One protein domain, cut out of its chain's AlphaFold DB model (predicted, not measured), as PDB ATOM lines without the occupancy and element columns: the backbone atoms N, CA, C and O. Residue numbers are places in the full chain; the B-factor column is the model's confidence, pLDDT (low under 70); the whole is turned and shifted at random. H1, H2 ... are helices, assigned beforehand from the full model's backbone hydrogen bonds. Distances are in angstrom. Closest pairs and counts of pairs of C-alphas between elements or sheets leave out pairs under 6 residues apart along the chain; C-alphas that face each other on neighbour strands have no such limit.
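This is residues 598 to 672 of the 1120 residues of an uncharacterized protein of Strigamia maritima (UniProt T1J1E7). Three short helices, H1, H2 and H3, run back and forth side by side with their centres in a triangle; H5 crosses near the last residues of H2, and H4 packs on the later part of H5. Before H1, residues 598 to 606 make a folded-back loop at one far end of the long axis. The printed part has 75 residues, with five named helices in the order H1 to H5 and no named strand: all helix. It is only just compact, close to loose, with a radius of gyration of the C-alphas of 13.1 A, and elongated, spanning 43 by 25 by 19 A.

H1, residues 607 to 616, and H2, residues 622 to 631, form a helical hairpin: they touch, closest at the C-alphas of Ser 615 and Arg 625, 4.4 A apart, and run opposite ways at a shallow tilt of 29 degrees. H2 and H3, residues 635 to 644, form another, at 25 degrees; their closest C-alphas, of Ala 629 and Val 638, are 5.3 A apart. H4 is residues 647 to 655 and H5 residues 660 to 671. H2, the hub, also touches H5, about perpendicular at 75 degrees, closest at the C-alphas of Cys 630 and Met 665, 6.1 A apart. H5 touches H4 with residues 666 to 671 alone, opposite ways at a steep tilt of 48 degrees; the closest C-alphas, of Val 654 and Lys 667, are 6.1 A apart. H2 and H4 are near each other, with 5 pairs of C-alphas within 10 A; H1 is apart from H4 and H5. Every O i to N i+4 pair is within hydrogen-bond range in H1, H2, H3 and H4, and 7 of 8 in H5.

H1 begins at C-alpha 607 (33.425, -25.787, 18.779); H1 and H2 are each 14.2 A long, H3 13.9 A and H4 12.2 A. H5, 16.1 A, ends at C-alpha 671 (56.238, -37.269, 27.251).

The two farthest C-alphas, of His 602 and Asp 648, are 43.6 A apart. The printed part has no cut, and the four links between helices are tight. Its mean pLDDT is 81.3; residues 602, 656 to 665, 667 and 671 to 672 are under 70.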
ATOM      1  N   GLU A 598      30.991 -27.177  12.291       89.44
ATOM      2  CA  GLU A 598      29.809 -27.905  12.697       89.44
ATOM      3  C   GLU A 598      28.950 -26.973  13.544       89.44
ATOM      4  O   GLU A 598      29.447 -26.309  14.454       89.44
ATOM      5  N   TRP A 599      27.657 -26.911  13.249       86.31
ATOM      6  CA  TRP A 599      26.715 -26.042  13.950       86.31
ATOM      7  C   TRP A 599      25.795 -26.885  14.834       86.31
ATOM      8  O   TRP A 599      25.375 -27.984  14.470       86.31
ATOM      9  N   THR A 600      25.459 -26.377  16.015       82.56
ATOM     10  CA  THR A 600      24.431 -26.968  16.869       82.56
ATOM     11  C   THR A 600      23.054 -26.787  16.230       82.56
ATOM     12  O   THR A 600      22.837 -25.897  15.404       82.56
ATOM     13  N   MET A 601      22.072 -27.578  16.669       73.25
ATOM     14  CA  MET A 601      20.670 -27.435  16.239       73.25
ATOM     15  C   MET A 601      20.058 -26.053  16.540       73.25
ATOM     16  O   MET A 601      19.003 -25.721  16.006       73.25
ATOM     17  N   HIS A 602      20.719 -25.238  17.369       69.62
ATOM     18  CA  HIS A 602      20.321 -23.869  17.704       69.62
ATOM     19  C   HIS A 602      21.052 -22.799  16.874       69.62
ATOM     20  O   HIS A 602      20.900 -21.610  17.148       69.62
ATOM     21  N   GLY A 603      21.847 -23.192  15.873       76.25
ATOM     22  CA  GLY A 603      22.579 -22.260  15.011       76.25
ATOM     23  C   GLY A 603      23.799 -21.615  15.678       76.25
ATOM     24  O   GLY A 603      24.223 -20.542  15.259       76.25
ATOM     25  N   GLN A 604      24.365 -22.243  16.714       75.38
ATOM     26  CA  GLN A 604      25.635 -21.835  17.328       75.38
ATOM     27  C   GLN A 604      26.770 -22.734  16.831       75.38
ATOM     28  O   GLN A 604      26.528 -23.892  16.513       75.38
ATOM     29  N   LEU A 605      28.005 -22.234  16.773       76.06
ATOM     30  CA  LEU A 605      29.160 -23.051  16.395       76.06
ATOM     31  C   LEU A 605      29.413 -24.137  17.455       76.06
ATOM     32  O   LEU A 605      29.668 -23.828  18.618       76.06
ATOM     33  N   ASP A 606      29.372 -25.406  17.058       88.12
ATOM     34  CA  ASP A 606      29.778 -26.540  17.887       88.12
ATOM     35  C   ASP A 606      31.304 -26.649  17.836       88.12
ATOM     36  O   ASP A 606      31.887 -27.302  16.966       88.12
ATOM     37  N   ILE A 607      31.965 -25.935  18.750       82.06
ATOM     38  CA  ILE A 607      33.425 -25.787  18.779       82.06
ATOM     39  C   ILE A 607      34.108 -27.159  18.878       82.06
ATOM     40  O   ILE A 607      35.095 -27.404  18.188       82.06
ATOM     41  N   THR A 608      33.571 -28.084  19.678       82.81
ATOM     42  CA  THR A 608      34.153 -29.419  19.867       82.81
ATOM     43  C   THR A 608      34.019 -30.279  18.614       82.81
ATOM     44  O   THR A 608      35.000 -30.901  18.201       82.81
ATOM     45  N   LYS A 609      32.840 -30.321  17.975       89.75
ATOM     46  CA  LYS A 609      32.682 -31.070  16.718       89.75
ATOM     47  C   LYS A 609      33.510 -30.457  15.598       89.75
ATOM     48  O   LYS A 609      34.207 -31.194  14.907       89.75
ATOM     49  N   THR A 610      33.518 -29.131  15.492       88.94
ATOM     50  CA  THR A 610      34.342 -28.390  14.530       88.94
ATOM     51  C   THR A 610      35.818 -28.727  14.716       88.94
ATOM     52  O   THR A 610      36.463 -29.198  13.786       88.94
ATOM     53  N   ALA A 611      36.356 -28.596  15.931       86.25
ATOM     54  CA  ALA A 611      37.750 -28.927  16.215       86.25
ATOM     55  C   ALA A 611      38.075 -30.400  15.916       86.25
ATOM     56  O   ALA A 611      39.163 -30.702  15.428       86.25
ATOM     57  N   ARG A 612      37.137 -31.328  16.155       91.38
ATOM     58  CA  ARG A 612      37.307 -32.757  15.843       91.38
ATOM     59  C   ARG A 612      37.310 -33.038  14.341       91.38
ATOM     60  O   ARG A 612      38.012 -33.937  13.887       91.38
ATOM     61  N   VAL A 613      36.531 -32.290  13.567       93.44
ATOM     62  CA  VAL A 613      36.559 -32.349  12.101       93.44
ATOM     63  C   VAL A 613      37.872 -31.754  11.582       93.44
ATOM     64  O   VAL A 613      38.540 -32.370  10.750       93.44
ATOM     65  N   LEU A 614      38.305 -30.619  12.139       90.25
ATOM     66  CA  LEU A 614      39.572 -29.973  11.798       90.25
ATOM     67  C   LEU A 614      40.782 -30.868  12.122       90.25
ATOM     68  O   LEU A 614      41.648 -31.037  11.267       90.25
ATOM     69  N   SER A 615      40.828 -31.538  13.278       93.38
ATOM     70  CA  SER A 615      41.934 -32.454  13.623       93.38
ATOM     71  C   SER A 615      42.028 -33.675  12.690       93.38
ATOM     72  O   SER A 615      43.096 -34.275  12.527       93.38
ATOM     73  N   LYS A 616      40.927 -34.028  12.012       93.31
ATOM     74  CA  LYS A 616      40.852 -35.112  11.017       93.31
ATOM     75  C   LYS A 616      41.057 -34.640   9.574       93.31
ATOM     76  O   LYS A 616      41.200 -35.483   8.687       93.31
ATOM     77  N   SER A 617      41.110 -33.331   9.340       92.31
ATOM     78  CA  SER A 617      41.331 -32.739   8.021       92.31
ATOM     79  C   SER A 617      42.615 -33.239   7.367       92.31
ATOM     80  O   SER A 617      43.644 -33.319   8.017       92.31
ATOM     81  N   ARG A 618      42.600 -33.514   6.061       92.31
ATOM     82  CA  ARG A 618      43.842 -33.739   5.295       92.31
ATOM     83  C   ARG A 618      44.447 -32.451   4.731       92.31
ATOM     84  O   ARG A 618      45.559 -32.499   4.223       92.31
ATOM     85  N   GLU A 619      43.717 -31.344   4.802       87.25
ATOM     86  CA  GLU A 619      44.116 -30.043   4.254       87.25
ATOM     87  C   GLU A 619      44.954 -29.233   5.251       87.25
ATOM     88  O   GLU A 619      45.776 -28.417   4.846       87.25
ATOM     89  N   LEU A 620      44.806 -29.498   6.554       86.62
ATOM     90  CA  LEU A 620      45.691 -28.962   7.589       86.62
ATOM     91  C   LEU A 620      46.991 -29.772   7.684       86.62
ATOM     92  O   LEU A 620      46.991 -30.998   7.520       86.62
ATOM     93  N   THR A 621      48.099 -29.094   8.004       91.50
ATOM     94  CA  THR A 621      49.384 -29.766   8.240       91.50
ATOM     95  C   THR A 621      49.266 -30.730   9.417       91.50
ATOM     96  O   THR A 621      48.444 -30.557  10.321       91.50
ATOM     97  N   LEU A 622      50.099 -31.769   9.415       90.94
ATOM     98  CA  LEU A 622      50.068 -32.778  10.467       90.94
ATOM     99  C   LEU A 622      50.333 -32.176  11.858       90.94
ATOM    100  O   LEU A 622      49.708 -32.589  12.829       90.94
ATOM    101  N   GLU A 623      51.196 -31.166  11.918       90.06
ATOM    102  CA  GLU A 623      51.507 -30.404  13.124       90.06
ATOM    103  C   GLU A 623      50.306 -29.587  13.615       90.06
ATOM    104  O   GLU A 623      49.896 -29.742  14.757       90.06
ATOM    105  N   THR A 624      49.650 -28.812  12.744       87.94
ATOM    106  CA  THR A 624      48.459 -28.033  13.128       87.94
ATOM    107  C   THR A 624      47.320 -28.936  13.591       87.94
ATOM    108  O   THR A 624      46.619 -28.629  14.552       87.94
ATOM    109  N   ARG A 625      47.131 -30.083  12.935       93.31
ATOM    110  CA  ARG A 625      46.145 -31.077  13.374       93.31
ATOM    111  C   ARG A 625      46.491 -31.636  14.744       93.31
ATOM    112  O   ARG A 625      45.581 -31.841  15.544       93.31
ATOM    113  N   PHE A 626      47.774 -31.905  14.984       90.38
ATOM    114  CA  PHE A 626      48.269 -32.399  16.261       90.38
ATOM    115  C   PHE A 626      48.050 -31.362  17.365       90.38
ATOM    116  O   PHE A 626      47.495 -31.706  18.401       90.38
ATOM    117  N   ASP A 627      48.343 -30.090  17.106       86.00
ATOM    118  CA  ASP A 627      48.091 -28.990  18.039       86.00
ATOM    119  C   ASP A 627      46.597 -28.845  18.360       86.00
ATOM    120  O   ASP A 627      46.219 -28.778  19.530       86.00
ATOM    121  N   ILE A 628      45.720 -28.879  17.347       85.50
ATOM    122  CA  ILE A 628      44.260 -28.864  17.549       85.50
ATOM    123  C   ILE A 628      43.820 -30.078  18.376       85.50
ATOM    124  O   ILE A 628      43.026 -29.939  19.308       85.50
ATOM    125  N   ALA A 629      44.338 -31.268  18.075       89.31
ATOM    126  CA  ALA A 629      44.013 -32.471  18.830       89.31
ATOM    127  C   ALA A 629      44.482 -32.379  20.291       89.31
ATOM    128  O   ALA A 629      43.727 -32.761  21.185       89.31
ATOM    129  N   CYS A 630      45.670 -31.825  20.542       85.00
ATOM    130  CA  CYS A 630      46.229 -31.615  21.876       85.00
ATOM    131  C   CYS A 630      45.425 -30.582  22.676       85.00
ATOM    132  O   CYS A 630      45.040 -30.865  23.811       85.00
ATOM    133  N   MET A 631      45.112 -29.427  22.074       81.44
ATOM    134  CA  MET A 631      44.341 -28.345  22.701       81.44
ATOM    135  C   MET A 631      42.935 -28.783  23.119       81.44
ATOM    136  O   MET A 631      42.454 -28.390  24.179       81.44
ATOM    137  N   PHE A 632      42.280 -29.600  22.292       84.69
ATOM    138  CA  PHE A 632      40.932 -30.113  22.556       84.69
ATOM    139  C   PHE A 632      40.916 -31.513  23.186       84.69
ATOM    140  O   PHE A 632      39.842 -32.072  23.412       84.69
ATOM    141  N   CYS A 633      42.092 -32.070  23.478       85.50
ATOM    142  CA  CYS A 633      42.290 -33.363  24.137       85.50
ATOM    143  C   CYS A 633      41.567 -34.528  23.446       85.50
ATOM    144  O   CYS A 633      40.978 -35.398  24.090       85.50
ATOM    145  N   PHE A 634      41.614 -34.560  22.115       89.00
ATOM    146  CA  PHE A 634      41.098 -35.673  21.320       89.00
ATOM    147  C   PHE A 634      42.091 -36.830  21.338       89.00
ATOM    148  O   PHE A 634      42.858 -36.979  20.395       89.00
ATOM    149  N   SER A 635      42.106 -37.621  22.411       84.12
ATOM    150  CA  SER A 635      43.098 -38.685  22.636       84.12
ATOM    151  C   SER A 635      43.313 -39.606  21.429       84.12
ATOM    152  O   SER A 635      44.454 -39.856  21.054       84.12
ATOM    153  N   ASP A 636      42.233 -40.027  20.761       86.75
ATOM    154  CA  ASP A 636      42.262 -40.851  19.547       86.75
ATOM    155  C   ASP A 636      42.992 -40.159  18.385       86.75
ATOM    156  O   ASP A 636      43.816 -40.758  17.690       86.75
ATOM    157  N   ALA A 637      42.704 -38.874  18.183       91.06
ATOM    158  CA  ALA A 637      43.360 -38.068  17.169       91.06
ATOM    159  C   ALA A 637      44.807 -37.758  17.561       91.06
ATOM    160  O   ALA A 637      45.675 -37.862  16.704       91.06
ATOM    161  N   VAL A 638      45.085 -37.421  18.823       88.56
ATOM    162  CA  VAL A 638      46.438 -37.134  19.314       88.56
ATOM    163  C   VAL A 638      47.338 -38.348  19.122       88.56
ATOM    164  O   VAL A 638      48.405 -38.199  18.542       88.56
ATOM    165  N   GLU A 639      46.905 -39.546  19.516       86.62
ATOM    166  CA  GLU A 639      47.687 -40.775  19.352       86.62
ATOM    167  C   GLU A 639      47.947 -41.086  17.872       86.62
ATOM    168  O   GLU A 639      49.089 -41.310  17.458       86.62
ATOM    169  N   HIS A 640      46.904 -41.037  17.037       91.44
ATOM    170  CA  HIS A 640      47.036 -41.264  15.600       91.44
ATOM    171  C   HIS A 640      47.977 -40.240  14.943       91.44
ATOM    172  O   HIS A 640      48.825 -40.592  14.117       91.44
ATOM    173  N   LEU A 641      47.820 -38.958  15.279       93.69
ATOM    174  CA  LEU A 641      48.611 -37.861  14.726       93.69
ATOM    175  C   LEU A 641      50.053 -37.913  15.228       93.69
ATOM    176  O   LEU A 641      50.960 -37.780  14.414       93.69
ATOM    177  N   TRP A 642      50.271 -38.208  16.511       92.19
ATOM    178  CA  TRP A 642      51.595 -38.429  17.090       92.19
ATOM    179  C   TRP A 642      52.334 -39.538  16.355       92.19
ATOM    180  O   TRP A 642      53.456 -39.345  15.899       92.19
ATOM    181  N   ASN A 643      51.689 -40.686  16.159       90.44
ATOM    182  CA  ASN A 643      52.287 -41.810  15.444       90.44
ATOM    183  C   ASN A 643      52.558 -41.496  13.967       90.44
ATOM    184  O   ASN A 643      53.461 -42.082  13.376       90.44
ATOM    185  N   SER A 644      51.825 -40.540  13.395       93.31
ATOM    186  CA  SER A 644      52.038 -40.059  12.031       93.31
ATOM    187  C   SER A 644      53.165 -39.017  11.921       93.31
ATOM    188  O   SER A 644      53.653 -38.787  10.815       93.31
ATOM    189  N   LEU A 645      53.561 -38.352  13.020       90.62
ATOM    190  CA  LEU A 645      54.624 -37.336  13.016       90.62
ATOM    191  C   LEU A 645      55.997 -37.989  12.809       90.62
ATOM    192  O   LEU A 645      56.288 -39.050  13.368       90.62
ATOM    193  N   THR A 646      56.863 -37.328  12.037       93.88
ATOM    194  CA  THR A 646      58.259 -37.753  11.864       93.88
ATOM    195  C   THR A 646      59.044 -37.578  13.164       93.88
ATOM    196  O   THR A 646      58.732 -36.709  13.979       93.88
ATOM    197  N   ASP A 647      60.099 -38.372  13.360       89.81
ATOM    198  CA  ASP A 647      60.929 -38.284  14.570       89.81
ATOM    199  C   ASP A 647      61.584 -36.906  14.749       89.81
ATOM    200  O   ASP A 647      61.807 -36.478  15.879       89.81
ATOM    201  N   ASP A 648      61.870 -36.199  13.650       91.00
ATOM    202  CA  ASP A 648      62.354 -34.814  13.687       91.00
ATOM    203  C   ASP A 648      61.293 -33.865  14.254       91.00
ATOM    204  O   ASP A 648      61.570 -33.163  15.222       91.00
ATOM    205  N   LEU A 649      60.051 -33.923  13.757       86.06
ATOM    206  CA  LEU A 649      58.955 -33.094  14.273       86.06
ATOM    207  C   LEU A 649      58.620 -33.424  15.730       86.06
ATOM    208  O   LEU A 649      58.360 -32.522  16.520       86.06
ATOM    209  N   LYS A 650      58.675 -34.704  16.121       87.88
ATOM    210  CA  LYS A 650      58.516 -35.110  17.527       87.88
ATOM    211  C   LYS A 650      59.603 -34.496  18.408       87.88
ATOM    212  O   LYS A 650      59.298 -33.977  19.479       87.88
ATOM    213  N   ARG A 651      60.866 -34.531  17.965       83.81
ATOM    214  CA  ARG A 651      61.987 -33.901  18.684       83.81
ATOM    215  C   ARG A 651      61.823 -32.389  18.777       83.81
ATOM    216  O   ARG A 651      62.113 -31.837  19.837       83.81
ATOM    217  N   ASP A 652      61.358 -31.744  17.716       84.06
ATOM    218  CA  ASP A 652      61.144 -30.299  17.692       84.06
ATOM    219  C   ASP A 652      59.991 -29.895  18.619       84.06
ATOM    220  O   ASP A 652      60.160 -28.993  19.439       84.06
ATOM    221  N   LEU A 653      58.867 -30.616  18.607       79.81
ATOM    222  CA  LEU A 653      57.740 -30.382  19.522       79.81
ATOM    223  C   LEU A 653      58.122 -30.567  20.999       79.81
ATOM    224  O   LEU A 653      57.629 -29.834  21.852       79.81
ATOM    225  N   VAL A 654      59.031 -31.499  21.308       77.38
ATOM    226  CA  VAL A 654      59.541 -31.716  22.675       77.38
ATOM    227  C   VAL A 654      60.529 -30.624  23.107       77.38
ATOM    228  O   VAL A 654      60.573 -30.262  24.283       77.38
ATOM    229  N   LYS A 655      61.348 -30.107  22.181       74.94
ATOM    230  CA  LYS A 655      62.418 -29.138  22.481       74.94
ATOM    231  C   LYS A 655      61.970 -27.681  22.453       74.94
ATOM    232  O   LYS A 655      62.623 -26.852  23.081       74.94
ATOM    233  N   THR A 656      60.923 -27.352  21.705       65.00
ATOM    234  CA  THR A 656      60.525 -25.956  21.504       65.00
ATOM    235  C   THR A 656      59.766 -25.445  22.732       65.00
ATOM    236  O   THR A 656      58.700 -25.958  23.069       65.00
ATOM    237  N   GLU A 657      60.287 -24.409  23.393       55.12
ATOM    238  CA  GLU A 657      59.506 -23.558  24.299       55.12
ATOM    239  C   GLU A 657      58.532 -22.727  23.446       55.12
ATOM    240  O   GLU A 657      58.847 -21.616  23.025       55.12
ATOM    241  N   ARG A 658      57.381 -23.308  23.084       57.38
ATOM    242  CA  ARG A 658      56.284 -22.578  22.425       57.38
ATOM    243  C   ARG A 658      55.527 -21.736  23.458       57.38
ATOM    244  O   ARG A 658      55.906 -21.690  24.629       57.38
ATOM    245  N   GLU A 659      54.440 -21.084  23.045       52.25
ATOM    246  CA  GLU A 659      53.543 -20.397  23.978       52.25
ATOM    247  C   GLU A 659      53.199 -21.275  25.201       52.25
ATOM    248  O   GLU A 659      53.000 -22.487  25.033       52.25
ATOM    249  N   PRO A 660      53.119 -20.703  26.421       53.69
ATOM    250  CA  PRO A 660      53.003 -21.469  27.667       53.69
ATOM    251  C   PRO A 660      51.863 -22.499  27.645       53.69
ATOM    252  O   PRO A 660      52.074 -23.663  27.982       53.69
ATOM    253  N   TYR A 661      50.699 -22.100  27.124       52.12
ATOM    254  CA  TYR A 661      49.466 -22.893  27.101       52.12
ATOM    255  C   TYR A 661      49.527 -24.115  26.171       52.12
ATOM    256  O   TYR A 661      49.069 -25.206  26.520       52.12
ATOM    257  N   LEU A 662      50.106 -23.956  24.975       55.06
ATOM    258  CA  LEU A 662      50.303 -25.071  24.040       55.06
ATOM    259  C   LEU A 662      51.396 -26.012  24.556       55.06
ATOM    260  O   LEU A 662      51.317 -27.228  24.393       55.06
ATOM    261  N   THR A 663      52.410 -25.437  25.201       64.12
ATOM    262  CA  THR A 663      53.605 -26.146  25.647       64.12
ATOM    263  C   THR A 663      53.297 -27.147  26.751       64.12
ATOM    264  O   THR A 663      53.809 -28.260  26.680       64.12
ATOM    265  N   SER A 664      52.436 -26.825  27.720       62.00
ATOM    266  CA  SER A 664      52.038 -27.763  28.784       62.00
ATOM    267  C   SER A 664      51.320 -28.997  28.221       62.00
ATOM    268  O   SER A 664      51.666 -30.133  28.553       62.00
ATOM    269  N   MET A 665      50.383 -28.789  27.291       65.56
ATOM    270  CA  MET A 665      49.577 -29.862  26.699       65.56
ATOM    271  C   MET A 665      50.348 -30.704  25.684       65.56
ATOM    272  O   MET A 665      50.261 -31.930  25.702       65.56
ATOM    273  N   VAL A 666      51.141 -30.074  24.819       71.31
ATOM    274  CA  VAL A 666      52.007 -30.788  23.874       71.31
ATOM    275  C   VAL A 666      53.087 -31.557  24.637       71.31
ATOM    276  O   VAL A 666      53.253 -32.752  24.401       71.31
ATOM    277  N   LYS A 667      53.766 -30.951  25.626       69.50
ATOM    278  CA  LYS A 667      54.729 -31.675  26.483       69.50
ATOM    279  C   LYS A 667      54.082 -32.864  27.175       69.50
ATOM    280  O   LYS A 667      54.687 -33.926  27.229       69.50
ATOM    281  N   TYR A 668      52.852 -32.724  27.650       70.38
ATOM    282  CA  TYR A 668      52.132 -33.847  28.225       70.38
ATOM    283  C   TYR A 668      51.967 -35.009  27.232       70.38
ATOM    284  O   TYR A 668      52.445 -36.115  27.491       70.38
ATOM    285  N   TRP A 669      51.359 -34.750  26.072       72.56
ATOM    286  CA  TRP A 669      51.080 -35.787  25.076       72.56
ATOM    287  C   TRP A 669      52.344 -36.395  24.458       72.56
ATOM    288  O   TRP A 669      52.337 -37.550  24.042       72.56
ATOM    289  N   THR A 670      53.438 -35.634  24.417       71.50
ATOM    290  CA  THR A 670      54.729 -36.087  23.880       71.50
ATOM    291  C   THR A 670      55.570 -36.885  24.885       71.50
ATOM    292  O   THR A 670      56.366 -37.725  24.467       71.50
ATOM    293  N   VAL A 671      55.414 -36.647  26.195       67.00
ATOM    294  CA  VAL A 671      56.238 -37.269  27.251       67.00
ATOM    295  C   VAL A 671      55.600 -38.538  27.829       67.00
ATOM    296  O   VAL A 671      56.326 -39.391  28.339       67.00
ATOM    297  N   SER A 672      54.276 -38.713  27.752       57.75
ATOM    298  CA  SER A 672      53.600 -39.817  28.443       57.75
ATOM    299  C   SER A 672      52.996 -40.869  27.509       57.75
ATOM    300  O   SER A 672      51.835 -40.779  27.112       57.75
TER     301      SER A 672